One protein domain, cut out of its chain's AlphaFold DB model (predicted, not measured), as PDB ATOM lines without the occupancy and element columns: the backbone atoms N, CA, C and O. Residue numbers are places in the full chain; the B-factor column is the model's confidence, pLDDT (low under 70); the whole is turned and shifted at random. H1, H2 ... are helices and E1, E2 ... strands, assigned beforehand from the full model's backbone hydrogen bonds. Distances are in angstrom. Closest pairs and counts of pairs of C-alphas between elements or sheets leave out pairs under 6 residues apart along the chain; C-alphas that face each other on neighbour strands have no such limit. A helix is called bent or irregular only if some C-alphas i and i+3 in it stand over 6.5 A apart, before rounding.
ATOM      1  N   GLU A   4      -5.597  46.626  89.724       87.00
ATOM      2  CA  GLU A   4      -5.440  45.186  89.975       87.00
ATOM      3  C   GLU A   4      -5.656  44.825  91.438       87.00
ATOM      4  O   GLU A   4      -6.212  43.775  91.739       87.00
ATOM      5  N   GLY A   5      -5.226  45.701  92.339       89.44
ATOM      6  CA  GLY A   5      -5.318  45.481  93.768       89.44
ATOM      7  C   GLY A   5      -4.732  46.644  94.549       89.44
ATOM      8  O   GLY A   5      -4.155  47.574  93.977       89.44
ATOM      9  N   LEU A   6      -4.904  46.566  95.862       92.62
ATOM     10  CA  LEU A   6      -4.306  47.480  96.819       92.62
ATOM     11  C   LEU A   6      -3.117  46.800  97.491       92.62
ATOM     12  O   LEU A   6      -3.125  45.585  97.705       92.62
ATOM     13  N   TYR A   7      -2.105  47.595  97.794       94.00
ATOM     14  CA  TYR A   7      -0.859  47.166  98.410       94.00
ATOM     15  C   TYR A   7      -0.431  48.188  99.453       94.00
ATOM     16  O   TYR A   7      -0.751  49.367  99.323       94.00
ATOM     17  N   THR A   8       0.311  47.749 100.456       94.94
ATOM     18  CA  THR A   8       1.142  48.621 101.285       94.94
ATOM     19  C   THR A   8       2.584  48.522 100.815       94.94
ATOM     20  O   THR A   8       2.993  47.494 100.278       94.94
ATOM     21  N   GLY A   9       3.349  49.597 100.970       94.50
ATOM     22  CA  GLY A   9       4.774  49.576 100.664       94.50
ATOM     23  C   GLY A   9       5.491  50.859 101.055       94.50
ATOM     24  O   GLY A   9       4.877  51.862 101.427       94.50
ATOM     25  N   THR A  10       6.808  50.813 100.944       96.06
ATOM     26  CA  THR A  10       7.718  51.919 101.219       96.06
ATOM     27  C   THR A  10       8.082  52.622  99.920       96.06
ATOM     28  O   THR A  10       8.405  51.993  98.909       96.06
ATOM     29  N   ILE A  11       8.033  53.951  99.947       94.12
ATOM     30  CA  ILE A  11       8.546  54.811  98.888       94.12
ATOM     31  C   ILE A  11       9.941  55.263  99.301       94.12
ATOM     32  O   ILE A  11      10.148  55.841 100.371       94.12
ATOM     33  N   LEU A  12      10.888  55.012  98.415       94.50
ATOM     34  CA  LEU A  12      12.270  55.431  98.510       94.50
ATOM     35  C   LEU A  12      12.514  56.599  97.563       94.50
ATOM     36  O   LEU A  12      11.784  56.795  96.587       94.50
ATOM     37  N   LYS A  13      13.568  57.356  97.838       93.88
ATOM     38  CA  LYS A  13      14.085  58.375  96.936       93.88
ATOM     39  C   LYS A  13      15.494  57.994  96.523       93.88
ATOM     40  O   LYS A  13      16.351  57.735  97.365       93.88
ATOM     41  N   CYS A  14      15.730  57.949  95.220       90.62
ATOM     42  CA  CYS A  14      17.048  57.662  94.689       90.62
ATOM     43  C   CYS A  14      17.996  58.826  94.996       90.62
ATOM     44  O   CYS A  14      17.711  59.976  94.658       90.62
ATOM     45  N   THR A  15      19.126  58.529  95.632       92.50
ATOM     46  CA  THR A  15      20.160  59.522  95.965       92.50
ATOM     47  C   THR A  15      21.366  59.420  95.041       92.50
ATOM     48  O   THR A  15      22.117  60.383  94.898       92.50
ATOM     49  N   HIS A  16      21.541  58.274  94.383       89.56
ATOM     50  CA  HIS A  16      22.617  58.042  93.433       89.56
ATOM     51  C   HIS A  16      22.240  56.919  92.464       89.56
ATOM     52  O   HIS A  16      21.735  55.889  92.907       89.56
ATOM     53  N   ILE A  17      22.542  57.092  91.178       83.75
ATOM     54  CA  ILE A  17      22.479  56.036  90.164       83.75
ATOM     55  C   ILE A  17      23.891  55.816  89.653       83.75
ATOM     56  O   ILE A  17      24.557  56.764  89.239       83.75
ATOM     57  N   ASN A  18      24.334  54.564  89.701       75.50
ATOM     58  CA  ASN A  18      25.592  54.158  89.114       75.50
ATOM     59  C   ASN A  18      25.299  53.606  87.714       75.50
ATOM     60  O   ASN A  18      24.918  52.443  87.556       75.50
ATOM     61  N   ASP A  19      25.438  54.466  86.708       62.88
ATOM     62  CA  ASP A  19      25.332  54.097  85.297       62.88
ATOM     63  C   ASP A  19      26.614  53.375  84.864       62.88
ATOM     64  O   ASP A  19      27.460  53.923  84.157       62.88
ATOM     65  N   TYR A  29      19.806  42.245  80.793       45.28
ATOM     66  CA  TYR A  29      19.273  43.581  81.063       45.28
ATOM     67  C   TYR A  29      19.991  44.188  82.279       45.28
ATOM     68  O   TYR A  29      19.869  43.671  83.388       45.28
ATOM     69  N   GLY A  30      20.760  45.257  82.053       46.38
ATOM     70  CA  GLY A  30      21.625  45.860  83.064       46.38
ATOM     71  C   GLY A  30      20.872  46.192  84.352       46.38
ATOM     72  O   GLY A  30      19.868  46.905  84.344       46.38
ATOM     73  N   PHE A  31      21.363  45.669  85.473       51.78
ATOM     74  CA  PHE A  31      20.886  46.057  86.794       51.78
ATOM     75  C   PHE A  31      21.470  47.429  87.142       51.78
ATOM     76  O   PHE A  31      22.671  47.550  87.380       51.78
ATOM     77  N   PHE A  32      20.628  48.463  87.213       60.75
ATOM     78  CA  PHE A  32      21.033  49.739  87.800       60.75
ATOM     79  C   PHE A  32      21.337  49.517  89.285       60.75
ATOM     80  O   PHE A  32      20.448  49.156  90.059       60.75
ATOM     81  N   ARG A  33      22.589  49.726  89.701       73.31
ATOM     82  CA  ARG A  33      22.911  49.865  91.125       73.31
ATOM     83  C   ARG A  33      22.613  51.301  91.521       73.31
ATOM     84  O   ARG A  33      23.180  52.229  90.953       73.31
ATOM     85  N   TYR A  34      21.741  51.479  92.499       83.44
ATOM     86  CA  TYR A  34      21.386  52.795  93.010       83.44
ATOM     87  C   TYR A  34      21.452  52.813  94.535       83.44
ATOM     88  O   TYR A  34      21.133  51.824  95.196       83.44
ATOM     89  N   ASN A  35      21.855  53.958  95.084       90.25
ATOM     90  CA  ASN A  35      21.661  54.251  96.499       90.25
ATOM     91  C   ASN A  35      20.337  54.989  96.670       90.25
ATOM     92  O   ASN A  35      19.846  55.668  95.759       90.25
ATOM     93  N   TYR A  36      19.766  54.862  97.857       93.06
ATOM     94  CA  TYR A  36      18.484  55.454  98.172       93.06
ATOM     95  C   TYR A  36      18.414  55.894  99.627       93.06
ATOM     96  O   TYR A  36      19.146  55.406 100.487       93.06
ATOM     97  N   GLU A  37      17.500  56.818  99.878       96.06
ATOM     98  CA  GLU A  37      17.040  57.178 101.209       96.06
ATOM     99  C   GLU A  37      15.555  56.830 101.345       96.06
ATOM    100  O   GLU A  37      14.804  56.799 100.364       96.06
ATOM    101  N   MET A  38      15.130  56.554 102.571       96.00
ATOM    102  CA  MET A  38      13.722  56.356 102.879       96.00
ATOM    103  C   MET A  38      12.976  57.683 102.721       96.00
ATOM    104  O   MET A  38      13.400  58.699 103.270       96.00
ATOM    105  N   TYR A  39      11.862  57.674 101.987       94.56
ATOM    106  CA  TYR A  39      11.024  58.859 101.805       94.56
ATOM    107  C   TYR A  39       9.694  58.754 102.558       94.56
ATOM    108  O   TYR A  39       9.313  59.689 103.262       94.56
ATOM    109  N   LYS A  40       8.988  57.622 102.432       94.62
ATOM    110  CA  LYS A  40       7.751  57.326 103.176       94.62
ATOM    111  C   LYS A  40       7.603  55.829 103.413       94.62
ATOM    112  O   LYS A  40       7.825  55.050 102.495       94.62
ATOM    113  N   GLU A  41       7.118  55.442 104.583       94.69
ATOM    114  CA  GLU A  41       6.812  54.048 104.925       94.69
ATOM    115  C   GLU A  41       5.298  53.801 104.975       94.69
ATOM    116  O   GLU A  41       4.517  54.739 105.151       94.69
ATOM    117  N   ASN A  42       4.891  52.533 104.850       91.75
ATOM    118  CA  ASN A  42       3.505  52.071 105.030       91.75
ATOM    119  C   ASN A  42       2.466  52.816 104.173       91.75
ATOM    120  O   ASN A  42       1.344  53.092 104.604       91.75
ATOM    121  N   VAL A  43       2.836  53.151 102.939       93.81
ATOM    122  CA  VAL A  43       1.972  53.886 102.018       93.81
ATOM    123  C   VAL A  43       0.967  52.936 101.380       93.81
ATOM    124  O   VAL A  43       1.349  51.890 100.861       93.81
ATOM    125  N   LEU A  44      -0.316  53.312 101.367       94.25
ATOM    126  CA  LEU A  44      -1.342  52.588 100.620       94.25
ATOM    127  C   LEU A  44      -1.248  52.932  99.127       94.25
ATOM    128  O   LEU A  44      -1.345  54.092  98.717       94.25
ATOM    129  N   LEU A  45      -1.088  51.904  98.307       93.62
ATOM    130  CA  LEU A  45      -0.797  51.978  96.883       93.62
ATOM    131  C   LEU A  45      -1.863  51.223  96.086       93.62
ATOM    132  O   LEU A  45      -2.209  50.083  96.390       93.62
ATOM    133  N   ALA A  46      -2.358  51.837  95.014       92.06
ATOM    134  CA  ALA A  46      -3.172  51.171  94.007       92.06
ATOM    135  C   ALA A  46      -2.271  50.660  92.877       92.06
ATOM    136  O   ALA A  46      -1.659  51.458  92.161       92.06
ATOM    137  N   LYS A  47      -2.210  49.337  92.695       90.81
ATOM    138  CA  LYS A  47      -1.482  48.721  91.581       90.81
ATOM    139  C   LYS A  47      -2.310  48.802  90.308       90.81
ATOM    140  O   LYS A  47      -3.474  48.388  90.273       90.81
ATOM    141  N   MET A  48      -1.698  49.294  89.244       86.25
ATOM    142  CA  MET A  48      -2.321  49.454  87.938       86.25
ATOM    143  C   MET A  48      -1.921  48.311  87.009       86.25
ATOM    144  O   MET A  48      -0.796  47.822  87.060       86.25
ATOM    145  N   LYS A  49      -2.815  47.922  86.089       81.06
ATOM    146  CA  LYS A  49      -2.543  46.843  85.111       81.06
ATOM    147  C   LYS A  49      -1.303  47.045  84.236       81.06
ATOM    148  O   LYS A  49      -0.800  46.089  83.666       81.06
ATOM    149  N   ASN A  50      -0.842  48.282  84.077       76.00
ATOM    150  CA  ASN A  50       0.365  48.614  83.319       76.00
ATOM    151  C   ASN A  50       1.651  48.512  84.167       76.00
ATOM    152  O   ASN A  50       2.695  48.980  83.727       76.00
ATOM    153  N   GLY A  51       1.577  47.937  85.372       79.69
ATOM    154  CA  GLY A  51       2.724  47.649  86.236       79.69
ATOM    155  C   GLY A  51       3.132  48.781  87.178       79.69
ATOM    156  O   GLY A  51       3.915  48.539  88.090       79.69
ATOM    157  N   GLY A  52       2.603  49.994  87.000       86.50
ATOM    158  CA  GLY A  52       2.877  51.103  87.914       86.50
ATOM    159  C   GLY A  52       1.932  51.145  89.111       86.50
ATOM    160  O   GLY A  52       0.868  50.518  89.128       86.50
ATOM    161  N   TYR A  53       2.310  51.943  90.098       90.81
ATOM    162  CA  TYR A  53       1.562  52.141  91.331       90.81
ATOM    163  C   TYR A  53       1.201  53.610  91.500       90.81
ATOM    164  O   TYR A  53       1.913  54.490  91.023       90.81
ATOM    165  N   VAL A  54       0.103  53.879  92.193       90.56
ATOM    166  CA  VAL A  54      -0.337  55.237  92.521       90.56
ATOM    167  C   VAL A  54      -0.646  55.285  94.013       90.56
ATOM    168  O   VAL A  54      -1.369  54.420  94.503       90.56
ATOM    169  N   GLU A  55      -0.132  56.285  94.735       91.38
ATOM    170  CA  GLU A  55      -0.551  56.547  96.123       91.38
ATOM    171  C   GLU A  55      -2.077  56.703  96.171       91.38
ATOM    172  O   GLU A  55      -2.649  57.476  95.395       91.38
ATOM    173  N   PHE A  56      -2.747  55.976  97.066       89.25
ATOM    174  CA  PHE A  56      -4.210  55.898  97.083       89.25
ATOM    175  C   PHE A  56      -4.867  57.280  97.237       89.25
ATOM    176  O   PHE A  56      -5.795  57.607  96.497       89.25
ATOM    177  N   ASP A  57      -4.301  58.148  98.078       87.31
ATOM    178  CA  ASP A  57      -4.775  59.526  98.278       87.31
ATOM    179  C   ASP A  57      -4.671  60.390  97.008       87.31
ATOM    180  O   ASP A  57      -5.426  61.346  96.812       87.31
ATOM    181  N   LYS A  58      -3.760  60.040  96.092       86.19
ATOM    182  CA  LYS A  58      -3.567  60.731  94.809       86.19
ATOM    183  C   LYS A  58      -4.391  60.120  93.675       86.19
ATOM    184  O   LYS A  58      -4.451  60.704  92.588       86.19
ATOM    185  N   LEU A  59      -5.073  58.997  93.906       84.56
ATOM    186  CA  LEU A  59      -5.805  58.261  92.874       84.56
ATOM    187  C   LEU A  59      -6.905  59.106  92.215       84.56
ATOM    188  O   LEU A  59      -7.057  59.075  90.993       84.56
ATOM    189  N   ASN A  60      -7.642  59.908  92.991       82.31
ATOM    190  CA  ASN A  60      -8.697  60.766  92.443       82.31
ATOM    191  C   ASN A  60      -8.123  61.861  91.523       82.31
ATOM    192  O   ASN A  60      -8.638  62.111  90.433       82.31
ATOM    193  N   SER A  61      -7.003  62.468  91.928       81.25
ATOM    194  CA  SER A  61      -6.276  63.453  91.117       81.25
ATOM    195  C   SER A  61      -5.773  62.837  89.807       81.25
ATOM    196  O   SER A  61      -5.960  63.408  88.728       81.25
ATOM    197  N   PHE A  62      -5.235  61.618  89.883       79.19
ATOM    198  CA  PHE A  62      -4.794  60.861  88.718       79.19
ATOM    199  C   PHE A  62      -5.945  60.560  87.741       79.19
ATOM    200  O   PHE A  62      -5.832  60.837  86.545       79.19
ATOM    201  N   ILE A  63      -7.087  60.076  88.245       78.19
ATOM    202  CA  ILE A  63      -8.288  59.813  87.431       78.19
ATOM    203  C   ILE A  63      -8.780  61.093  86.746       78.19
ATOM    204  O   ILE A  63      -9.103  61.070  85.554       78.19
ATOM    205  N   ASN A  64      -8.826  62.212  87.470       75.00
ATOM    206  CA  ASN A  64      -9.282  63.484  86.915       75.00
ATOM    207  C   ASN A  64      -8.358  63.983  85.798       75.00
ATOM    208  O   ASN A  64      -8.847  64.392  84.746       75.00
ATOM    209  N   ARG A  65      -7.034  63.864  85.951       70.50
ATOM    210  CA  ARG A  65      -6.088  64.198  84.872       70.50
ATOM    211  C   ARG A  65      -6.247  63.314  83.637       70.50
ATOM    212  O   ARG A  65      -6.104  63.809  82.519       70.50
ATOM    213  N   ILE A  66      -6.583  62.034  83.813       70.62
ATOM    214  CA  ILE A  66      -6.873  61.137  82.686       70.62
ATOM    215  C   ILE A  66      -8.094  61.605  81.909       70.62
ATOM    216  O   ILE A  66      -8.026  61.699  80.685       70.62
ATOM    217  N   LYS A  67      -9.180  61.952  82.608       67.69
ATOM    218  CA  LYS A  67     -10.405  62.465  81.973       67.69
ATOM    219  C   LYS A  67     -10.153  63.732  81.152       67.69
ATOM    220  O   LYS A  67     -10.802  63.927  80.135       67.69
ATOM    221  N   ILE A  68      -9.207  64.566  81.582       63.56
ATOM    222  CA  ILE A  68      -8.874  65.842  80.931       63.56
ATOM    223  C   ILE A  68      -7.896  65.650  79.748       63.56
ATOM    224  O   ILE A  68      -7.611  66.598  79.025       63.56
ATOM    225  N   GLY A  69      -7.371  64.440  79.514       59.03
ATOM    226  CA  GLY A  69      -6.542  64.123  78.341       59.03
ATOM    227  C   GLY A  69      -5.151  64.775  78.304       59.03
ATOM    228  O   GLY A  69      -4.368  64.469  77.412       59.03
ATOM    229  N   LYS A  70      -4.804  65.624  79.277       53.69
ATOM    230  CA  LYS A  70      -3.458  66.199  79.424       53.69
ATOM    231  C   LYS A  70      -2.475  65.096  79.807       53.69
ATOM    232  O   LYS A  70      -2.785  64.347  80.723       53.69
ATOM    233  N   ASP A  71      -1.333  64.995  79.133       53.94
ATOM    234  CA  ASP A  71      -0.179  64.159  79.517       53.94
ATOM    235  C   ASP A  71      -0.349  62.628  79.357       53.94
ATOM    236  O   ASP A  71      -0.009  61.868  80.259       53.94
ATOM    237  N   ILE A  72      -0.895  62.130  78.236       54.06
ATOM    238  CA  ILE A  72      -0.833  60.687  77.894       54.06
ATOM    239  C   ILE A  72       0.389  60.431  77.008       54.06
ATOM    240  O   ILE A  72       0.356  60.737  75.817       54.06
ATOM    241  N   HIS A  73       1.439  59.809  77.549       56.19
ATOM    242  CA  HIS A  73       2.469  59.209  76.697       56.19
ATOM    243  C   HIS A  73       1.897  57.963  76.000       56.19
ATOM    244  O   HIS A  73       1.033  57.276  76.547       56.19
ATOM    245  N   LYS A  74       2.372  57.647  74.785       49.25
ATOM    246  CA  LYS A  74       1.849  56.551  73.935       49.25
ATOM    247  C   LYS A  74       1.807  55.171  74.621       49.25
ATOM    248  O   LYS A  74       1.024  54.323  74.216       49.25
ATOM    249  N   ASN A  75       2.617  54.952  75.655       52.50
ATOM    250  CA  ASN A  75       2.688  53.720  76.451       52.50
ATOM    251  C   ASN A  75       1.775  53.724  77.699       52.50
ATOM    252  O   ASN A  75       1.819  52.793  78.502       52.50
ATOM    253  N   GLY A  76       0.955  54.760  77.896       51.97
ATOM    254  CA  GLY A  76       0.074  54.889  79.059       51.97
ATOM    255  C   GLY A  76       0.791  55.239  80.367       51.97
ATOM    256  O   GLY A  76       0.141  55.243  81.414       51.97
ATOM    257  N   TRP A  77       2.095  55.533  80.320       52.62
ATOM    258  CA  TRP A  77       2.857  56.061  81.451       52.62
ATOM    259  C   TRP A  77       2.588  57.558  81.620       52.62
ATOM    260  O   TRP A  77       2.401  58.278  80.636       52.62
ATOM    261  N   ARG A  78       2.544  58.025  82.870       60.12
ATOM    262  CA  ARG A  78       2.363  59.441  83.200       60.12
ATOM    263  C   ARG A  78       3.357  59.860  84.270       60.12
ATOM    264  O   ARG A  78       3.255  59.418  85.417       60.12
ATOM    265  N   GLU A  79       4.282  60.719  83.869       53.09
ATOM    266  CA  GLU A  79       5.305  61.304  84.729       53.09
ATOM    267  C   GLU A  79       4.650  62.021  85.930       53.09
ATOM    268  O   GLU A  79       3.672  62.761  85.786       53.09
ATOM    269  N   GLY A  80       5.127  61.728  87.143       58.41
ATOM    270  CA  GLY A  80       4.726  62.408  88.383       58.41
ATOM    271  C   GLY A  80       3.514  61.857  89.155       58.41
ATOM    272  O   GLY A  80       3.269  62.319  90.269       58.41
ATOM    273  N   PHE A  81       2.762  60.878  88.630       66.94
ATOM    274  CA  PHE A  81       1.628  60.262  89.362       66.94
ATOM    275  C   PHE A  81       1.700  58.746  89.488       66.94
ATOM    276  O   PHE A  81       1.093  58.191  90.403       66.94
ATOM    277  N   MET A  82       2.402  58.090  88.566       78.44
ATOM    278  CA  MET A  82       2.702  56.674  88.672       78.44
ATOM    279  C   MET A  82       4.144  56.489  89.112       78.44
ATOM    280  O   MET A  82       5.048  57.141  88.597       78.44
ATOM    281  N   THR A  83       4.330  55.564  90.037       86.00
ATOM    282  CA  THR A  83       5.620  55.208  90.609       86.00
ATOM    283  C   THR A  83       5.943  53.765  90.233       86.00
ATOM    284  O   THR A  83       5.093  52.876  90.342       86.00
ATOM    285  N   SER A  84       7.155  53.537  89.735       87.12
ATOM    286  CA  SER A  84       7.728  52.214  89.463       87.12
ATOM    287  C   SER A  84       8.429  51.657  90.695       87.12
ATOM    288  O   SER A  84       8.646  52.356  91.680       87.12
ATOM    289  N   THR A  85       8.839  50.396  90.619       88.44
ATOM    290  CA  THR A  85       9.728  49.764  91.604       88.44
ATOM    291  C   THR A  85      11.216  50.004  91.331       88.44
ATOM    292  O   THR A  85      12.068  49.435  92.001       88.44
ATOM    293  N   CYS A  86      11.538  50.816  90.322       85.38
ATOM    294  CA  CYS A  86      12.904  51.161  89.939       85.38
ATOM    295  C   CYS A  86      12.975  52.666  89.647       85.38
ATOM    296  O   CYS A  86      12.085  53.155  88.940       85.38
ATOM    297  N   PRO A  87      13.989  53.389  90.145       85.62
ATOM    298  CA  PRO A  87      14.215  54.781  89.767       85.62
ATOM    299  C   PRO A  87      14.770  54.873  88.338       85.62
ATOM    300  O   PRO A  87      15.502  53.983  87.907       85.62
ATOM    301  N   GLY A  88      14.426  55.940  87.612       80.00
ATOM    302  CA  GLY A  88      15.018  56.255  86.307       80.00
ATOM    303  C   GLY A  88      16.160  57.269  86.400       80.00
ATOM    304  O   GLY A  88      17.080  57.222  85.594       80.00
ATOM    305  N   ASN A  89      16.112  58.166  87.389       82.75
ATOM    306  CA  ASN A  89      17.072  59.244  87.619       82.75
ATOM    307  C   ASN A  89      17.348  59.455  89.118       82.75
ATOM    308  O   ASN A  89      16.557  59.081  89.988       82.75
ATOM    309  N   VAL A  90      18.463  60.121  89.427       86.75
ATOM    310  CA  VAL A  90      18.718  60.639  90.780       86.75
ATOM    311  C   VAL A  90      17.623  61.642  91.155       86.75
ATOM    312  O   VAL A  90      17.298  62.535  90.377       86.75
ATOM    313  N   GLY A  91      17.072  61.509  92.360       87.38
ATOM    314  CA  GLY A  91      15.942  62.302  92.846       87.38
ATOM    315  C   GLY A  91      14.572  61.670  92.594       87.38
ATOM    316  O   GLY A  91      13.593  62.126  93.193       87.38
ATOM    317  N   ASP A  92      14.489  60.610  91.785       87.69
ATOM    318  CA  ASP A  92      13.231  59.905  91.551       87.69
ATOM    319  C   ASP A  92      12.730  59.221  92.820       87.69
ATOM    320  O   ASP A  92      13.490  58.615  93.582       87.69
ATOM    321  N   HIS A  93      11.412  59.264  92.997       90.94
ATOM    322  CA  HIS A  93      10.724  58.452  93.989       90.94
ATOM    323  C   HIS A  93      10.303  57.134  93.347       90.94
ATOM    324  O   HIS A  93       9.694  57.140  92.277       90.94
ATOM    325  N   PHE A  94      10.595  56.022  94.010       91.12
ATOM    326  CA  PHE A  94      10.259  54.677  93.549       91.12
ATOM    327  C   PHE A  94       9.821  53.810  94.731       91.12
ATOM    328  O   PHE A  94      10.071  54.140  95.886       91.12
ATOM    329  N   ILE A  95       9.120  52.720  94.451       93.19
ATOM    330  CA  ILE A  95       8.649  51.789  95.476       93.19
ATOM    331  C   ILE A  95       9.711  50.731  95.728       93.19
ATOM    332  O   ILE A  95      10.207  50.117  94.784       93.19
ATOM    333  N   ASP A  96      10.011  50.468  96.994       93.56
ATOM    334  CA  ASP A  96      10.801  49.298  97.358       93.56
ATOM    335  C   ASP A  96       9.983  48.026  97.099       93.56
ATOM    336  O   ASP A  96       9.018  47.735  97.809       93.56
ATOM    337  N   ALA A  97      10.377  47.256  96.084       91.50
ATOM    338  CA  ALA A  97       9.696  46.024  95.708       91.50
ATOM    339  C   ALA A  97       9.639  44.997  96.850       91.50
ATOM    340  O   ALA A  97       8.667  44.247  96.929       91.50
ATOM    341  N   ASN A  98      10.641  44.975  97.735       91.56
ATOM    342  CA  ASN A  98      10.700  44.020  98.844       91.56
ATOM    343  C   ASN A  98       9.746  44.383  99.989       91.56
ATOM    344  O   ASN A  98       9.400  43.524 100.792       91.56
ATOM    345  N   SER A  99       9.306  45.641 100.046       93.44
ATOM    346  CA  SER A  99       8.348  46.130 101.043       93.44
ATOM    347  C   SER A  99       6.883  45.942 100.631       93.44
ATOM    348  O   SER A  99       5.981  46.272 101.399       93.44
ATOM    349  N   LEU A 100       6.626  45.483  99.398       93.69
ATOM    350  CA  LEU A 100       5.274  45.396  98.857       93.69
ATOM    351  C   LEU A 100       4.502  44.225  99.456       93.69
ATOM    352  O   LEU A 100       4.772  43.059  99.164       93.69
ATOM    353  N   GLU A 101       3.436  44.551 100.175       93.81
ATOM    354  CA  GLU A 101       2.499  43.575 100.718       93.81
ATOM    355  C   GLU A 101       1.105  43.816 100.147       93.81
ATOM    356  O   GLU A 101       0.643  44.951 100.030       93.81
ATOM    357  N   SER A 102       0.415  42.746  99.744       91.50
ATOM    358  CA  SER A 102      -0.965  42.879  99.279       91.50
ATOM    359  C   SER A 102      -1.843  43.302 100.447       91.50
ATOM    360  O   SER A 102      -1.917  42.607 101.459       91.50
ATOM    361  N   TYR A 103      -2.562  44.407 100.270       84.62
ATOM    362  CA  TYR A 103      -3.546  44.851 101.238       84.62
ATOM    363  C   TYR A 103      -4.777  43.948 101.127       84.62
ATOM    364  O   TYR A 103      -5.683  44.176 100.316       84.62
TER     365      TYR A 103
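Overview. This is residues 4 to 19 and 29 to 103 of the 118 residues of an uncharacterized protein of Clostridium sp. CAG:433 (UniProt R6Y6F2). A ribbon of two long, bent strands, E1 and E2, curls like part of a barrel, with short E3 and E4 at its edges and H1 over E3. The printed part has 91 residues, with one named helix and four named strands, E1 E2 E3 H1 E4 along the chain. The mixed-class domain has an antiparallel sheet, E3 E2 E1 E4, and is compact, with radius of gyration of the C-alphas 13.4 A and spans 37 by 30 by 22 A.

Along the chain. E1, residues 4 to 18, 32.3 A long, begins at C-alpha 4 (-5.440, 45.186, 89.975) and bends by 84 degrees at residue 15. E2, residues 33 to 48, 25.4 A, bends by 109 degrees at residue 44. E3 is residues 53 to 55, H1 residues 56 to 67, 17.6 A. E4, residues 93 to 95, ends at C-alpha 95 (8.649, 51.789, 95.476).

Arrangement. Within hydrogen-bond range are N 11 of E1 and O 40 of E2, N 46 and O 54 in the hairpin E2 and E3, and N 12 of E1 and O 94 of E4, each 2.8 A. H1 is on the sheet, height 7.4 A; its closest C-alpha to E2 is Phe 56, 5.2 A from Leu 45. H1 is irregular, C-alphas 57 and 60 being 7.1 A apart, with 6 of 8 O i to N i+4 pairs within range.

Size, cuts and confidence. The C-alphas farthest apart, of Asn 18 and Lys 67, are 37.6 A apart. Residues 20 to 28 are cut out; C-alphas 19 and 29 are 12.9 A apart. The link H1 to E4 is long. pLDDT is under 70 at residues 19, 29 to 32 and 67 to 81.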